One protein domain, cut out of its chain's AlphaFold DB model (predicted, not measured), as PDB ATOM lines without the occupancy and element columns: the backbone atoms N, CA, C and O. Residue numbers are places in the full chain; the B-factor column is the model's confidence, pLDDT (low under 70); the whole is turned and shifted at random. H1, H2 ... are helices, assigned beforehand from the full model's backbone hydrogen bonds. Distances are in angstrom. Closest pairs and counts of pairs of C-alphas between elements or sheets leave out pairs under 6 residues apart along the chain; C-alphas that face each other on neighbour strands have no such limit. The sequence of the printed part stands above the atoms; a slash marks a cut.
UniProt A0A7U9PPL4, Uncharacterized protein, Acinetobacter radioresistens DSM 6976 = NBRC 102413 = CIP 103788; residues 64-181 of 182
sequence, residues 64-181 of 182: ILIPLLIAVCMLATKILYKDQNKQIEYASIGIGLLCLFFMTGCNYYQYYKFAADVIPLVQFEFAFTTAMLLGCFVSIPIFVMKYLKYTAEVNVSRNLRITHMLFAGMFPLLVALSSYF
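This is residues 64 to 181 of the 182 residues of an uncharacterized protein of Acinetobacter radioresistens DSM 6976 = NBRC 102413 = CIP 103788 (UniProt A0A7U9PPL4). Two long helices, H2 and H3, make a rod-shaped body; they run opposite ways from a tight turn at one end, and H1 is wedged between them in the other half. H4 and then H5 fold back along the chain's return, packing on H1 and H3 away from H2. The printed part has 118 residues, with five named helices and no named strand, and its class is all helix. It is loose, with a radius of gyration of the C-alphas of 17.1 A and spans of 59 by 25 by 19 A.

H1, residues 64 to 80, begins with C-alpha 64 at (20.553, -29.171, -5.795) and is 24.9 A long. H2, residues 87 to 115, measures 40.5 A. H3, residues 121 to 151, measures 44.3 A and has a kink of 29 degrees near residue 142. H4 is residues 158 to 168; H5, residues 171 to 179, ends with C-alpha 179 at (31.451, -38.527, -0.146).

H1 is the hub, touching the other four helices. H1 to H4 form an up-and-down bundle, each running against the one before. H1 and H2 form a hairpin at 28 degrees, with C-alphas 68 and 96 closest at 5.2 A. H1 touches H3 at a steep tilt of 40 degrees; C-alphas 66 and 135 are closest, 5.0 A apart. H1 touches H4 with residues 73 to 80 alone, closest at C-alphas 73 and 168, 5.0 A. H3 touches H5 with residues 129 to 140 alone, closest at C-alphas 136 and 172, 4.8 A. H2 is apart from H4 and H5. Every O i to N i+4 pair is within hydrogen-bond range in H1, H2, H4 and H5; in H3, 25 of 27 are.

The farthest C-alphas, Asp 117 and Asn 155, are 59.4 A apart. The printed part has no cut and no long link. Its mean pLDDT is 87.3; residue 181 is under 70.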
ATOM      1  N   ILE A  64      19.855 -30.337  -6.358       86.94
ATOM      2  CA  ILE A  64      20.553 -29.171  -5.795       86.94
ATOM      3  C   ILE A  64      22.055 -29.247  -6.075       86.94
ATOM      4  O   ILE A  64      22.683 -28.238  -6.408       86.94
ATOM      5  N   LEU A  65      22.637 -30.442  -5.975       89.94
ATOM      6  CA  LEU A  65      24.074 -30.638  -6.117       89.94
ATOM      7  C   LEU A  65      24.557 -30.385  -7.552       89.94
ATOM      8  O   LEU A  65      25.592 -29.748  -7.737       89.94
ATOM      9  N   ILE A  66      23.797 -30.811  -8.569       90.50
ATOM     10  CA  ILE A  66      24.145 -30.603  -9.986       90.50
ATOM     11  C   ILE A  66      24.384 -29.113 -10.317       90.50
ATOM     12  O   ILE A  66      25.486 -28.775 -10.766       90.50
ATOM     13  N   PRO A  67      23.419 -28.191 -10.117       89.56
ATOM     14  CA  PRO A  67      23.614 -26.776 -10.430       89.56
ATOM     15  C   PRO A  67      24.683 -26.116  -9.554       89.56
ATOM     16  O   PRO A  67      25.398 -25.242 -10.048       89.56
ATOM     17  N   LEU A  68      24.842 -26.549  -8.297       92.00
ATOM     18  CA  LEU A  68      25.906 -26.067  -7.414       92.00
ATOM     19  C   LEU A  68      27.295 -26.405  -7.979       92.00
ATOM     20  O   LEU A  68      28.124 -25.508  -8.142       92.00
ATOM     21  N   LEU A  69      27.529 -27.668  -8.347       94.06
ATOM     22  CA  LEU A  69      28.796 -28.111  -8.934       94.06
ATOM     23  C   LEU A  69      29.103 -27.373 -10.240       94.06
ATOM     24  O   LEU A  69      30.222 -26.896 -10.433       94.06
ATOM     25  N   ILE A  70      28.103 -27.199 -11.108       93.38
ATOM     26  CA  ILE A  70      28.262 -26.436 -12.354       93.38
ATOM     27  C   ILE A  70      28.642 -24.979 -12.059       93.38
ATOM     28  O   ILE A  70      29.493 -24.421 -12.753       93.38
ATOM     29  N   ALA A  71      28.029 -24.347 -11.053       93.00
ATOM     30  CA  ALA A  71      28.342 -22.969 -10.680       93.00
ATOM     31  C   ALA A  71      29.788 -22.829 -10.175       93.00
ATOM     32  O   ALA A  71      30.488 -21.910 -10.604       93.00
ATOM     33  N   VAL A  72      30.265 -23.772  -9.354       94.31
ATOM     34  CA  VAL A  72      31.661 -23.815  -8.882       94.31
ATOM     35  C   VAL A  72      32.638 -23.993 -10.048       94.31
ATOM     36  O   VAL A  72      33.587 -23.218 -10.178       94.31
ATOM     37  N   CYS A  73      32.381 -24.948 -10.947       94.62
ATOM     38  CA  CYS A  73      33.252 -25.195 -12.101       94.62
ATOM     39  C   CYS A  73      33.308 -23.981 -13.049       94.62
ATOM     40  O   CYS A  73      34.366 -23.619 -13.573       94.62
ATOM     41  N   MET A  74      32.174 -23.304 -13.256       94.25
ATOM     42  CA  MET A  74      32.120 -22.087 -14.070       94.25
ATOM     43  C   MET A  74      32.820 -20.904 -13.404       94.25
ATOM     44  O   MET A  74      33.502 -20.149 -14.095       94.25
ATOM     45  N   LEU A  75      32.709 -20.754 -12.081       94.19
ATOM     46  CA  LEU A  75      33.462 -19.742 -11.346       94.19
ATOM     47  C   LEU A  75      34.970 -19.969 -11.501       94.19
ATOM     48  O   LEU A  75      35.697 -19.035 -11.834       94.19
ATOM     49  N   ALA A  76      35.430 -21.210 -11.320       93.25
ATOM     50  CA  ALA A  76      36.833 -21.574 -11.506       93.25
ATOM     51  C   ALA A  76      37.310 -21.268 -12.933       93.25
ATOM     52  O   ALA A  76      38.353 -20.644 -13.116       93.25
ATOM     53  N   THR A  77      36.499 -21.612 -13.939       92.38
ATOM     54  CA  THR A  77      36.762 -21.262 -15.343       92.38
ATOM     55  C   THR A  77      36.939 -19.751 -15.509       92.38
ATOM     56  O   THR A  77      37.960 -19.302 -16.024       92.38
ATOM     57  N   LYS A  78      35.993 -18.946 -15.014       92.38
ATOM     58  CA  LYS A  78      36.045 -17.479 -15.103       92.38
ATOM     59  C   LYS A  78      37.250 -16.878 -14.381       92.38
ATOM     60  O   LYS A  78      37.823 -15.901 -14.856       92.38
ATOM     61  N   ILE A  79      37.668 -17.461 -13.256       92.44
ATOM     62  CA  ILE A  79      38.886 -17.051 -12.543       92.44
ATOM     63  C   ILE A  79      40.130 -17.323 -13.397       92.44
ATOM     64  O   ILE A  79      40.952 -16.420 -13.554       92.44
ATOM     65  N   LEU A  80      40.242 -18.515 -13.992       91.81
ATOM     66  CA  LEU A  80      41.370 -18.890 -14.855       91.81
ATOM     67  C   LEU A  80      41.470 -18.011 -16.111       91.81
ATOM     68  O   LEU A  80      42.569 -17.675 -16.547       91.81
ATOM     69  N   TYR A  81      40.329 -17.585 -16.657       89.81
ATOM     70  CA  TYR A  81      40.255 -16.665 -17.798       89.81
ATOM     71  C   TYR A  81      40.264 -15.176 -17.418       89.81
ATOM     72  O   TYR A  81      40.191 -14.328 -18.303       89.81
ATOM     73  N   LYS A  82      40.395 -14.840 -16.124       89.44
ATOM     74  CA  LYS A  82      40.386 -13.459 -15.599       89.44
ATOM     75  C   LYS A  82      39.146 -12.641 -15.999       89.44
ATOM     76  O   LYS A  82      39.209 -11.417 -16.093       89.44
ATOM     77  N   ASP A  83      38.012 -13.306 -16.183       86.94
ATOM     78  CA  ASP A  83      36.726 -12.673 -16.481       86.94
ATOM     79  C   ASP A  83      36.252 -11.841 -15.278       86.94
ATOM     80  O   ASP A  83      36.351 -12.291 -14.134       86.94
ATOM     81  N   GLN A  84      35.754 -10.622 -15.504       83.69
ATOM     82  CA  GLN A  84      35.280  -9.742 -14.430       83.69
ATOM     83  C   GLN A  84      33.851 -10.064 -13.971       83.69
ATOM     84  O   GLN A  84      33.491  -9.778 -12.826       83.69
ATOM     85  N   ASN A  85      33.034 -10.705 -14.808       86.75
ATOM     86  CA  ASN A  85      31.640 -10.987 -14.487       86.75
ATOM     87  C   ASN A  85      31.498 -12.304 -13.703       86.75
ATOM     88  O   ASN A  85      31.169 -13.341 -14.275       86.75
ATOM     89  N   LYS A  86      31.748 -12.265 -12.387       87.50
ATOM     90  CA  LYS A  86      31.681 -13.435 -11.475       87.50
ATOM     91  C   LYS A  86      30.491 -13.414 -10.508       87.50
ATOM     92  O   LYS A  86      30.275 -14.365  -9.762       87.50
ATOM     93  N   GLN A  87      29.752 -12.303 -10.462       85.81
ATOM     94  CA  GLN A  87      28.743 -12.045  -9.427       85.81
ATOM     95  C   GLN A  87      27.607 -13.076  -9.454       85.81
ATOM     96  O   GLN A  87      27.128 -13.502  -8.403       85.81
ATOM     97  N   ILE A  88      27.204 -13.499 -10.654       84.44
ATOM     98  CA  ILE A  88      26.133 -14.480 -10.850       84.44
ATOM     99  C   ILE A  88      26.545 -15.840 -10.277       84.44
ATOM    100  O   ILE A  88      25.752 -16.482  -9.590       84.44
ATOM    101  N   GLU A  89      27.784 -16.270 -10.515       89.88
ATOM    102  CA  GLU A  89      28.304 -17.537 -10.005       89.88
ATOM    103  C   GLU A  89      28.415 -17.528  -8.480       89.88
ATOM    104  O   GLU A  89      27.960 -18.479  -7.849       89.88
ATOM    105  N   TYR A  90      28.931 -16.452  -7.874       86.00
ATOM    106  CA  TYR A  90      28.976 -16.329  -6.412       86.00
ATOM    107  C   TYR A  90      27.584 -16.417  -5.780       86.00
ATOM    108  O   TYR A  90      27.389 -17.167  -4.822       86.00
ATOM    109  N   ALA A  91      26.603 -15.703  -6.339       83.62
ATOM    110  CA  ALA A  91      25.226 -15.756  -5.857       83.62
ATOM    111  C   ALA A  91      24.628 -17.166  -6.002       83.62
ATOM    112  O   ALA A  91      24.008 -17.675  -5.070       83.62
ATOM    113  N   SER A  92      24.857 -17.823  -7.144       86.19
ATOM    114  CA  SER A  92      24.384 -19.190  -7.390       86.19
ATOM    115  C   SER A  92      25.012 -20.210  -6.437       86.19
ATOM    116  O   SER A  92      24.313 -21.109  -5.980       86.19
ATOM    117  N   ILE A  93      26.308 -20.081  -6.132       91.12
ATOM    118  CA  ILE A  93      27.006 -20.957  -5.181       91.12
ATOM    119  C   ILE A  93      26.464 -20.741  -3.769       91.12
ATOM    120  O   ILE A  93      26.147 -21.714  -3.091       91.12
ATOM    121  N   GLY A  94      26.304 -19.484  -3.338       84.06
ATOM    122  CA  GLY A  94      25.763 -19.163  -2.017       84.06
ATOM    123  C   GLY A  94      24.359 -19.736  -1.804       84.06
ATOM    124  O   GLY A  94      24.110 -20.397  -0.798       84.06
ATOM    125  N   ILE A  95      23.467 -19.554  -2.784       83.62
ATOM    126  CA  ILE A  95      22.116 -20.134  -2.744       83.62
ATOM    127  C   ILE A  95      22.192 -21.665  -2.762       83.62
ATOM    128  O   ILE A  95      21.557 -22.310  -1.936       83.62
ATOM    129  N   GLY A  96      22.994 -22.256  -3.652       86.69
ATOM    130  CA  GLY A  96      23.129 -23.711  -3.754       86.69
ATOM    131  C   GLY A  96      23.628 -24.366  -2.462       86.69
ATOM    132  O   GLY A  96      23.072 -25.381  -2.046       86.69
ATOM    133  N   LEU A  97      24.613 -23.765  -1.787       88.50
ATOM    134  CA  LEU A  97      25.114 -24.242  -0.493       88.50
ATOM    135  C   LEU A  97      24.055 -24.129   0.607       88.50
ATOM    136  O   LEU A  97      23.847 -25.089   1.345       88.50
ATOM    137  N   LEU A  98      23.354 -22.993   0.690       87.31
ATOM    138  CA  LEU A  98      22.263 -22.802   1.649       87.31
ATOM    139  C   LEU A  98      21.190 -23.889   1.480       87.31
ATOM    140  O   LEU A  98      20.771 -24.512   2.455       87.31
ATOM    141  N   CYS A  99      20.786 -24.149   0.235       84.88
ATOM    142  CA  CYS A  99      19.810 -25.178  -0.105       84.88
ATOM    143  C   CYS A  99      20.299 -26.588   0.261       84.88
ATOM    144  O   CYS A  99      19.526 -27.371   0.810       84.88
ATOM    145  N   LEU A 100      21.568 -26.906  -0.014       86.12
ATOM    146  CA  LEU A 100      22.148 -28.218   0.274       86.12
ATOM    147  C   LEU A 100      22.218 -28.488   1.784       86.12
ATOM    148  O   LEU A 100      21.822 -29.569   2.226       86.12
ATOM    149  N   PHE A 101      22.666 -27.511   2.581       86.25
ATOM    150  CA  PHE A 101      22.716 -27.641   4.041       86.25
ATOM    151  C   PHE A 101      21.324 -27.783   4.647       86.25
ATOM    152  O   PHE A 101      21.104 -28.672   5.470       86.25
ATOM    153  N   PHE A 102      20.378 -26.949   4.208       83.38
ATOM    154  CA  PHE A 102      18.998 -27.024   4.674       83.38
ATOM    155  C   PHE A 102      18.383 -28.397   4.378       83.38
ATOM    156  O   PHE A 102      17.863 -29.047   5.282       83.38
ATOM    157  N   MET A 103      18.520 -28.890   3.143       82.06
ATOM    158  CA  MET A 103      17.997 -30.202   2.751       82.06
ATOM    159  C   MET A 103      18.654 -31.360   3.494       82.06
ATOM    160  O   MET A 103      17.959 -32.277   3.928       82.06
ATOM    161  N   THR A 104      19.973 -31.311   3.678       84.69
ATOM    162  CA  THR A 104      20.699 -32.327   4.451       84.69
ATOM    163  C   THR A 104      20.166 -32.373   5.882       84.69
ATOM    164  O   THR A 104      19.761 -33.436   6.348       84.69
ATOM    165  N   GLY A 105      20.052 -31.218   6.547       82.38
ATOM    166  CA  GLY A 105      19.489 -31.128   7.896       82.38
ATOM    167  C   GLY A 105      18.055 -31.654   7.980       82.38
ATOM    168  O   GLY A 105      17.739 -32.446   8.868       82.38
ATOM    169  N   CYS A 106      17.195 -31.286   7.026       79.38
ATOM    170  CA  CYS A 106      15.821 -31.782   6.966       79.38
ATOM    171  C   CYS A 106      15.751 -33.300   6.776       79.38
ATOM    172  O   CYS A 106      14.917 -33.937   7.421       79.38
ATOM    173  N   ASN A 107      16.587 -33.883   5.915       80.12
ATOM    174  CA  ASN A 107      16.594 -35.324   5.658       80.12
ATOM    175  C   ASN A 107      17.085 -36.111   6.884       80.12
ATOM    176  O   ASN A 107      16.435 -37.078   7.274       80.12
ATOM    177  N   TYR A 108      18.159 -35.668   7.547       83.06
ATOM    178  CA  TYR A 108      18.649 -36.307   8.777       83.06
ATOM    179  C   TYR A 108      17.657 -36.180   9.940       83.06
ATOM    180  O   TYR A 108      17.396 -37.159  10.637       83.06
ATOM    181  N   TYR A 109      17.053 -35.002  10.138       82.31
ATOM    182  CA  TYR A 109      16.015 -34.816  11.158       82.31
ATOM    183  C   TYR A 109      14.821 -35.753  10.931       82.31
ATOM    184  O   TYR A 109      14.344 -36.401  11.862       82.31
ATOM    185  N   GLN A 110      14.353 -35.839   9.683       74.56
ATOM    186  CA  GLN A 110      13.262 -36.729   9.293       74.56
ATOM    187  C   GLN A 110      13.617 -38.202   9.518       74.56
ATOM    188  O   GLN A 110      12.793 -38.946  10.049       74.56
ATOM    189  N   TYR A 111      14.842 -38.601   9.174       80.88
ATOM    190  CA  TYR A 111      15.336 -39.951   9.410       80.88
ATOM    191  C   TYR A 111      15.275 -40.319  10.900       80.88
ATOM    192  O   TYR A 111      14.575 -41.263  11.266       80.88
ATOM    193  N   TYR A 112      15.913 -39.530  11.772       82.31
ATOM    194  CA  TYR A 112      15.975 -39.836  13.206       82.31
ATOM    195  C   TYR A 112      14.612 -39.822  13.896       82.31
ATOM    196  O   TYR A 112      14.396 -40.575  14.840       82.31
ATOM    197  N   LYS A 113      13.692 -38.965  13.445       78.62
ATOM    198  CA  LYS A 113      12.382 -38.821  14.086       78.62
ATOM    199  C   LYS A 113      11.366 -39.880  13.658       78.62
ATOM    200  O   LYS A 113      10.468 -40.179  14.437       78.62
ATOM    201  N   PHE A 114      11.456 -40.384  12.427       72.50
ATOM    202  CA  PHE A 114      10.368 -41.171  11.834       72.50
ATOM    203  C   PHE A 114      10.802 -42.454  11.122       72.50
ATOM    204  O   PHE A 114       9.958 -43.317  10.902       72.50
ATOM    205  N   ALA A 115      12.070 -42.581  10.719       72.44
ATOM    206  CA  ALA A 115      12.538 -43.703   9.904       72.44
ATOM    207  C   ALA A 115      13.608 -44.566  10.584       72.44
ATOM    208  O   ALA A 115      13.843 -45.671  10.112       72.44
ATOM    209  N   ALA A 116      14.228 -44.108  11.677       80.38
ATOM    210  CA  ALA A 116      15.333 -44.811  12.335       80.38
ATOM    211  C   ALA A 116      14.967 -46.219  12.843       80.38
ATOM    212  O   ALA A 116      15.816 -47.105  12.832       80.38
ATOM    213  N   ASP A 117      13.706 -46.440  13.228       78.75
ATOM    214  CA  ASP A 117      13.213 -47.751  13.678       78.75
ATOM    215  C   ASP A 117      12.875 -48.707  12.514       78.75
ATOM    216  O   ASP A 117      12.658 -49.899  12.724       78.75
ATOM    217  N   VAL A 118      12.808 -48.193  11.280       78.44
ATOM    218  CA  VAL A 118      12.342 -48.928  10.085       78.44
ATOM    219  C   VAL A 118      13.465 -49.134   9.065       78.44
ATOM    220  O   VAL A 118      13.553 -50.186   8.436       78.44
ATOM    221  N   ILE A 119      14.322 -48.130   8.884       78.12
ATOM    222  CA  ILE A 119      15.420 -48.116   7.920       78.12
ATOM    223  C   ILE A 119      16.729 -48.027   8.709       78.12
ATOM    224  O   ILE A 119      16.910 -47.070   9.458       78.12
ATOM    225  N   PRO A 120      17.670 -48.970   8.533       86.88
ATOM    226  CA  PRO A 120      18.974 -48.878   9.170       86.88
ATOM    227  C   PRO A 120      19.781 -47.701   8.607       86.88
ATOM    228  O   PRO A 120      19.749 -47.432   7.403       86.88
ATOM    229  N   LEU A 121      20.580 -47.062   9.463       86.75
ATOM    230  CA  LEU A 121      21.352 -45.853   9.132       86.75
ATOM    231  C   LEU A 121      22.231 -46.042   7.890       86.75
ATOM    232  O   LEU A 121      22.232 -45.195   7.003       86.75
ATOM    233  N   VAL A 122      22.857 -47.213   7.772       87.75
ATOM    234  CA  VAL A 122      23.710 -47.586   6.636       87.75
ATOM    235  C   VAL A 122      22.972 -47.485   5.294       87.75
ATOM    236  O   VAL A 122      23.559 -47.079   4.296       87.75
ATOM    237  N   GLN A 123      21.679 -47.829   5.232       84.06
ATOM    238  CA  GLN A 123      20.901 -47.713   3.990       84.06
ATOM    239  C   GLN A 123      20.586 -46.253   3.647       84.06
ATOM    240  O   GLN A 123      20.573 -45.885   2.471       84.06
ATOM    241  N   PHE A 124      20.348 -45.422   4.661       85.00
ATOM    242  CA  PHE A 124      20.117 -43.993   4.483       85.00
ATOM    243  C   PHE A 124      21.391 -43.269   4.019       85.00
ATOM    244  O   PHE A 124      21.347 -42.527   3.036       85.00
ATOM    245  N   GLU A 125      22.529 -43.545   4.660       87.75
ATOM    246  CA  GLU A 125      23.851 -43.038   4.266       87.75
ATOM    247  C   GLU A 125      24.213 -43.493   2.848       87.75
ATOM    248  O   GLU A 125      24.599 -42.678   2.012       87.75
ATOM    249  N   PHE A 126      23.968 -44.763   2.512       87.12
ATOM    250  CA  PHE A 126      24.188 -45.269   1.158       87.12
ATOM    251  C   PHE A 126      23.365 -44.515   0.102       87.12
ATOM    252  O   PHE A 126      23.888 -44.169  -0.963       87.12
ATOM    253  N   ALA A 127      22.091 -44.218   0.379       85.62
ATOM    254  CA  ALA A 127      21.262 -43.420  -0.524       85.62
ATOM    255  C   ALA A 127      21.773 -41.978  -0.651       85.62
ATOM    256  O   ALA A 127      21.796 -41.434  -1.757       85.62
ATOM    257  N   PHE A 128      22.232 -41.382   0.451       87.06
ATOM    258  CA  PHE A 128      22.833 -40.049   0.469       87.06
ATOM    259  C   PHE A 128      24.111 -39.987  -0.386       87.06
ATOM    260  O   PHE A 128      24.218 -39.148  -1.285       87.06
ATOM    261  N   THR A 129      25.043 -40.919  -0.181       89.56
ATOM    262  CA  THR A 129      26.303 -41.011  -0.937       89.56
ATOM    263  C   THR A 129      26.050 -41.312  -2.413       89.56
ATOM    264  O   THR A 129      26.648 -40.689  -3.294       89.56
ATOM    265  N   THR A 130      25.083 -42.181  -2.720       88.56
ATOM    266  CA  THR A 130      24.660 -42.447  -4.105       88.56
ATOM    267  C   THR A 130      24.116 -41.186  -4.780       88.56
ATOM    268  O   THR A 130      24.439 -40.913  -5.938       88.56
ATOM    269  N   ALA A 131      23.336 -40.375  -4.062       88.81
ATOM    270  CA  ALA A 131      22.839 -39.098  -4.564       88.81
ATOM    271  C   ALA A 131      23.975 -38.120  -4.884       88.81
ATOM    272  O   ALA A 131      23.962 -37.457  -5.925       88.81
ATOM    273  N   MET A 132      24.988 -38.057  -4.014       89.50
ATOM    274  CA  MET A 132      26.168 -37.229  -4.248       89.50
ATOM    275  C   MET A 132      26.940 -37.669  -5.495       89.50
ATOM    276  O   MET A 132      27.271 -36.834  -6.341       89.50
ATOM    277  N   LEU A 133      27.164 -38.975  -5.653       91.69
ATOM    278  CA  LEU A 133      27.841 -39.553  -6.817       91.69
ATOM    279  C   LEU A 133      27.085 -39.287  -8.122       91.69
ATOM    280  O   LEU A 133      27.694 -38.866  -9.108       91.69
ATOM    281  N   LEU A 134      25.762 -39.472  -8.128       90.44
ATOM    282  CA  LEU A 134      24.917 -39.164  -9.283       90.44
ATOM    283  C   LEU A 134      24.978 -37.680  -9.645       90.44
ATOM    284  O   LEU A 134      25.154 -37.340 -10.816       90.44
ATOM    285  N   GLY A 135      24.905 -36.791  -8.649       90.31
ATOM    286  CA  GLY A 135      25.052 -35.356  -8.871       90.31
ATOM    287  C   GLY A 135      26.406 -34.998  -9.489       90.31
ATOM    288  O   GLY A 135      26.462 -34.225 -10.451       90.31
ATOM    289  N   CYS A 136      27.490 -35.617  -9.012       92.38
ATOM    290  CA  CYS A 136      28.824 -35.449  -9.587       92.38
ATOM    291  C   CYS A 136      28.874 -35.939 -11.039       92.38
ATOM    292  O   CYS A 136      29.273 -35.180 -11.925       92.38
ATOM    293  N   PHE A 137      28.402 -37.158 -11.304       92.69
ATOM    294  CA  PHE A 137      28.422 -37.762 -12.636       92.69
ATOM    295  C   PHE A 137      27.625 -36.947 -13.662       92.69
ATOM    296  O   PHE A 137      28.120 -36.681 -14.756       92.69
ATOM    297  N   VAL A 138      26.426 -36.483 -13.297       92.06
ATOM    298  CA  VAL A 138      25.567 -35.673 -14.178       92.06
ATOM    299  C   VAL A 138      26.128 -34.262 -14.385       92.06
ATOM    300  O   VAL A 138      25.985 -33.688 -15.466       92.06
ATOM    301  N   SER A 139      26.812 -33.690 -13.388       92.94
ATOM    302  CA  SER A 139      27.384 -32.344 -13.512       92.94
ATOM    303  C   SER A 139      28.512 -32.247 -14.549       92.94
ATOM    304  O   SER A 139      28.633 -31.215 -15.211       92.94
ATOM    305  N   ILE A 140      29.296 -33.316 -14.746       92.88
ATOM    306  CA  ILE A 140      30.450 -33.348 -15.663       92.88
ATOM    307  C   ILE A 140      30.058 -33.044 -17.122       92.88
ATOM    308  O   ILE A 140      30.574 -32.068 -17.675       92.88
ATOM    309  N   PRO A 141      29.152 -33.800 -17.779       93.00
ATOM    310  CA  PRO A 141      28.791 -33.530 -19.169       93.00
ATOM    311  C   PRO A 141      28.135 -32.154 -19.336       93.00
ATOM    312  O   PRO A 141      28.390 -31.464 -20.325       93.00
ATOM    313  N   ILE A 142      27.340 -31.708 -18.354       93.06
ATOM    314  CA  ILE A 142      26.707 -30.383 -18.390       93.06
ATOM    315  C   ILE A 142      27.763 -29.277 -18.303       93.06
ATOM    316  O   ILE A 142      27.706 -28.305 -19.066       93.06
ATOM    317  N   PHE A 143      28.749 -29.433 -17.418       94.88
ATOM    318  CA  PHE A 143      29.882 -28.524 -17.322       94.88
ATOM    319  C   PHE A 143      30.660 -28.474 -18.636       94.88
ATOM    320  O   PHE A 143      30.873 -27.379 -19.146       94.88
ATOM    321  N   VAL A 144      31.013 -29.619 -19.231       93.62
ATOM    322  CA  VAL A 144      31.757 -29.664 -20.503       93.62
ATOM    323  C   VAL A 144      31.007 -28.917 -21.608       93.62
ATOM    324  O   VAL A 144      31.588 -28.061 -22.274       93.62
ATOM    325  N   MET A 145      29.703 -29.162 -21.773       93.19
ATOM    326  CA  MET A 145      28.893 -28.442 -22.764       93.19
ATOM    327  C   MET A 145      28.890 -26.926 -22.522       93.19
ATOM    328  O   MET A 145      29.019 -26.140 -23.465       93.19
ATOM    329  N   LYS A 146      28.750 -26.499 -21.262       92.44
ATOM    330  CA  LYS A 146      28.731 -25.079 -20.887       92.44
ATOM    331  C   LYS A 146      30.106 -24.424 -21.061       92.44
ATOM    332  O   LYS A 146      30.190 -23.309 -21.573       92.44
ATOM    333  N   TYR A 147      31.169 -25.136 -20.707       92.44
ATOM    334  CA  TYR A 147      32.558 -24.720 -20.860       92.44
ATOM    335  C   TYR A 147      32.926 -24.524 -22.334       92.44
ATOM    336  O   TYR A 147      33.515 -23.505 -22.698       92.44
ATOM    337  N   LEU A 148      32.552 -25.470 -23.203       91.44
ATOM    338  CA  LEU A 148      32.829 -25.382 -24.637       91.44
ATOM    339  C   LEU A 148      32.133 -24.183 -25.282       91.44
ATOM    340  O   LEU A 148      32.765 -23.497 -26.081       91.44
ATOM    341  N   LYS A 149      30.880 -23.902 -24.894       90.56
ATOM    342  CA  LYS A 149      30.153 -22.698 -25.322       90.56
ATOM    343  C   LYS A 149      30.850 -21.423 -24.852       90.56
ATOM    344  O   LYS A 149      31.099 -20.546 -25.664       90.56
ATOM    345  N   TYR A 150      31.224 -21.353 -23.573       88.75
ATOM    346  CA  TYR A 150      31.923 -20.193 -23.009       88.75
ATOM    347  C   TYR A 150      33.261 -19.913 -23.708       88.75
ATOM    348  O   TYR A 150      33.595 -18.775 -24.015       88.75
ATOM    349  N   THR A 151      34.029 -20.960 -24.001       88.44
ATOM    350  CA  THR A 151      35.364 -20.833 -24.601       88.44
ATOM    351  C   THR A 151      35.365 -20.752 -26.127       88.44
ATOM    352  O   THR A 151      36.435 -20.615 -26.711       88.44
ATOM    353  N   ALA A 152      34.206 -20.835 -26.790       85.19
ATOM    354  CA  ALA A 152      34.112 -20.641 -28.239       85.19
ATOM    355  C   ALA A 152      34.437 -19.193 -28.654       85.19
ATOM    356  O   ALA A 152      34.906 -18.965 -29.764       85.19
ATOM    357  N   GLU A 153      34.226 -18.238 -27.749       78.44
ATOM    358  CA  GLU A 153      34.422 -16.802 -27.980       78.44
ATOM    359  C   GLU A 153      35.838 -16.325 -27.612       78.44
ATOM    360  O   GLU A 153      36.207 -15.184 -27.889       78.44
ATOM    361  N   VAL A 154      36.659 -17.187 -26.999       77.62
ATOM    362  CA  VAL A 154      37.976 -16.819 -26.463       77.62
ATOM    363  C   VAL A 154      39.086 -17.382 -27.348       77.62
ATOM    364  O   VAL A 154      39.233 -18.597 -27.489       77.62
ATOM    365  N   ASN A 155      39.917 -16.501 -27.913       74.69
ATOM    366  CA  ASN A 155      41.039 -16.895 -28.767       74.69
ATOM    367  C   ASN A 155      42.263 -17.295 -27.920       74.69
ATOM    368  O   ASN A 155      43.137 -16.482 -27.620       74.69
ATOM    369  N   VAL A 156      42.295 -18.554 -27.484       82.69
ATOM    370  CA  VAL A 156      43.379 -19.158 -26.688       82.69
ATOM    371  C   VAL A 156      43.883 -20.445 -27.322       82.69
ATOM    372  O   VAL A 156      43.144 -21.163 -27.995       82.69
ATOM    373  N   SER A 157      45.146 -20.778 -27.046       87.44
ATOM    374  CA  SER A 157      45.742 -22.030 -27.505       87.44
ATOM    375  C   SER A 157      44.962 -23.247 -26.992       87.44
ATOM    376  O   SER A 157      44.464 -23.283 -25.861       87.44
ATOM    377  N   ARG A 158      44.878 -24.287 -27.831       83.69
ATOM    378  CA  ARG A 158      44.160 -25.531 -27.518       83.69
ATOM    379  C   ARG A 158      44.656 -26.184 -26.223       83.69
ATOM    380  O   ARG A 158      43.842 -26.666 -25.443       83.69
ATOM    381  N   ASN A 159      45.966 -26.150 -25.979       88.25
ATOM    382  CA  ASN A 159      46.572 -26.731 -24.779       88.25
ATOM    383  C   ASN A 159      46.109 -26.005 -23.511       88.25
ATOM    384  O   ASN A 159      45.703 -26.654 -22.554       88.25
ATOM    385  N   LEU A 160      46.084 -24.668 -23.525       88.12
ATOM    386  CA  LEU A 160      45.637 -23.883 -22.376       88.12
ATOM    387  C   LEU A 160      44.150 -24.114 -22.074       88.12
ATOM    388  O   LEU A 160      43.768 -24.245 -20.913       88.12
ATOM    389  N   ARG A 161      43.324 -24.232 -23.121       87.50
ATOM    390  CA  ARG A 161      41.899 -24.569 -22.996       87.50
ATOM    391  C   ARG A 161      41.703 -25.921 -22.304       87.50
ATOM    392  O   ARG A 161      40.946 -26.017 -21.349       87.50
ATOM    393  N   ILE A 162      42.428 -26.957 -22.724       89.06
ATOM    394  CA  ILE A 162      42.327 -28.283 -22.093       89.06
ATOM    395  C   ILE A 162      42.783 -28.228 -20.629       89.06
ATOM    396  O   ILE A 162      42.068 -28.717 -19.757       89.06
ATOM    397  N   THR A 163      43.913 -27.580 -20.336       91.31
ATOM    398  CA  THR A 163      44.417 -27.449 -18.961       91.31
ATOM    399  C   THR A 163      43.414 -26.736 -18.055       91.31
ATOM    400  O   THR A 163      43.099 -27.232 -16.974       91.31
ATOM    401  N   HIS A 164      42.856 -25.605 -18.495       92.94
ATOM    402  CA  HIS A 164      41.852 -24.880 -17.716       92.94
ATOM    403  C   HIS A 164      40.567 -25.682 -17.521       92.94
ATOM    404  O   HIS A 164      39.984 -25.630 -16.441       92.94
ATOM    405  N   MET A 165      40.136 -26.440 -18.534       92.38
ATOM    406  CA  MET A 165      38.978 -27.326 -18.419       92.38
ATOM    407  C   MET A 165      39.196 -28.404 -17.353       92.38
ATOM    408  O   MET A 165      38.304 -28.635 -16.542       92.38
ATOM    409  N   LEU A 166      40.374 -29.036 -17.330       92.56
ATOM    410  CA  LEU A 166      40.709 -30.071 -16.348       92.56
ATOM    411  C   LEU A 166      40.751 -29.503 -14.925       92.56
ATOM    412  O   LEU A 166      40.120 -30.060 -14.030       92.56
ATOM    413  N   PHE A 167      41.419 -28.363 -14.727       92.62
ATOM    414  CA  PHE A 167      41.469 -27.704 -13.419       92.62
ATOM    415  C   PHE A 167      40.085 -27.261 -12.933       92.62
ATOM    416  O   PHE A 167      39.726 -27.503 -11.783       92.62
ATOM    417  N   ALA A 168      39.289 -26.638 -13.804       91.31
ATOM    418  CA  ALA A 168      37.950 -26.176 -13.450       91.31
ATOM    419  C   ALA A 168      36.937 -27.322 -13.292       91.31
ATOM    420  O   ALA A 168      35.974 -27.173 -12.549       91.31
ATOM    421  N   GLY A 169      37.145 -28.455 -13.964       89.69
ATOM    422  CA  GLY A 169      36.285 -29.640 -13.901       89.69
ATOM    423  C   GLY A 169      36.637 -30.632 -12.792       89.69
ATOM    424  O   GLY A 169      36.002 -31.677 -12.700       89.69
ATOM    425  N   MET A 170      37.633 -30.340 -11.951       93.12
ATOM    426  CA  MET A 170      38.084 -31.242 -10.883       93.12
ATOM    427  C   MET A 170      37.155 -31.240  -9.653       93.12
ATOM    428  O   MET A 170      37.177 -32.175  -8.858       93.12
ATOM    429  N   PHE A 171      36.305 -30.224  -9.490       90.81
ATOM    430  CA  PHE A 171      35.451 -30.085  -8.304       90.81
ATOM    431  C   PHE A 171      34.435 -31.228  -8.109       90.81
ATOM    432  O   PHE A 171      34.356 -31.726  -6.987       90.81
ATOM    433  N   PRO A 172      33.709 -31.717  -9.137       90.88
ATOM    434  CA  PRO A 172      32.860 -32.902  -9.005       90.88
ATOM    435  C   PRO A 172      33.631 -34.138  -8.531       90.88
ATOM    436  O   PRO A 172      33.113 -34.912  -7.736       90.88
ATOM    437  N   LEU A 173      34.884 -34.310  -8.970       88.94
ATOM    438  CA  LEU A 173      35.723 -35.422  -8.525       88.94
ATOM    439  C   LEU A 173      36.085 -35.290  -7.041       88.94
ATOM    440  O   LEU A 173      35.982 -36.265  -6.304       88.94
ATOM    441  N   LEU A 174      36.471 -34.093  -6.591       90.12
ATOM    442  CA  LEU A 174      36.775 -33.840  -5.177       90.12
ATOM    443  C   LEU A 174      35.559 -34.101  -4.284       90.12
ATOM    444  O   LEU A 174      35.695 -34.722  -3.232       90.12
ATOM    445  N   VAL A 175      34.370 -33.674  -4.721       88.19
ATOM    446  CA  VAL A 175      33.125 -33.928  -3.989       88.19
ATOM    447  C   VAL A 175      32.814 -35.424  -3.952       88.19
ATOM    448  O   VAL A 175      32.561 -35.950  -2.869       88.19
ATOM    449  N   ALA A 176      32.936 -36.132  -5.077       88.31
ATOM    450  CA  ALA A 176      32.762 -37.582  -5.117       88.31
ATOM    451  C   ALA A 176      33.724 -38.304  -4.158       88.31
ATOM    452  O   ALA A 176      33.286 -39.134  -3.368       88.31
ATOM    453  N   LEU A 177      35.011 -37.945  -4.155       88.25
ATOM    454  CA  LEU A 177      35.996 -38.516  -3.230       88.25
ATOM    455  C   LEU A 177      35.644 -38.225  -1.767       88.25
ATOM    456  O   LEU A 177      35.722 -39.126  -0.940       88.25
ATOM    457  N   SER A 178      35.208 -37.001  -1.453       86.31
ATOM    458  CA  SER A 178      34.806 -36.639  -0.088       86.31
ATOM    459  C   SER A 178      33.577 -37.408   0.403       86.31
ATOM    460  O   SER A 178      33.503 -37.733   1.583       86.31
ATOM    461  N   SER A 179      32.652 -37.759  -0.499       82.94
ATOM    462  CA  SER A 179      31.451 -38.527  -0.146       82.94
ATOM    463  C   SER A 179      31.725 -39.991   0.211       82.94
ATOM    464  O   SER A 179      30.881 -40.611   0.836       82.94
ATOM    465  N   TYR A 180      32.897 -40.542  -0.135       74.88
ATOM    466  CA  TYR A 180      33.291 -41.898   0.280       74.88
ATOM    467  C   TYR A 180      33.802 -41.975   1.724       74.88
ATOM    468  O   TYR A 180      33.961 -43.072   2.253       74.88
ATOM    469  N   PHE A 181      34.104 -40.832   2.341       69.88
ATOM    470  CA  PHE A 181      34.550 -40.752   3.734       69.88
ATOM    471  C   PHE A 181      33.400 -40.459   4.711       69.88
ATOM    472  O   PHE A 181      33.661 -40.264   5.897       69.88
TER     473      PHE A 181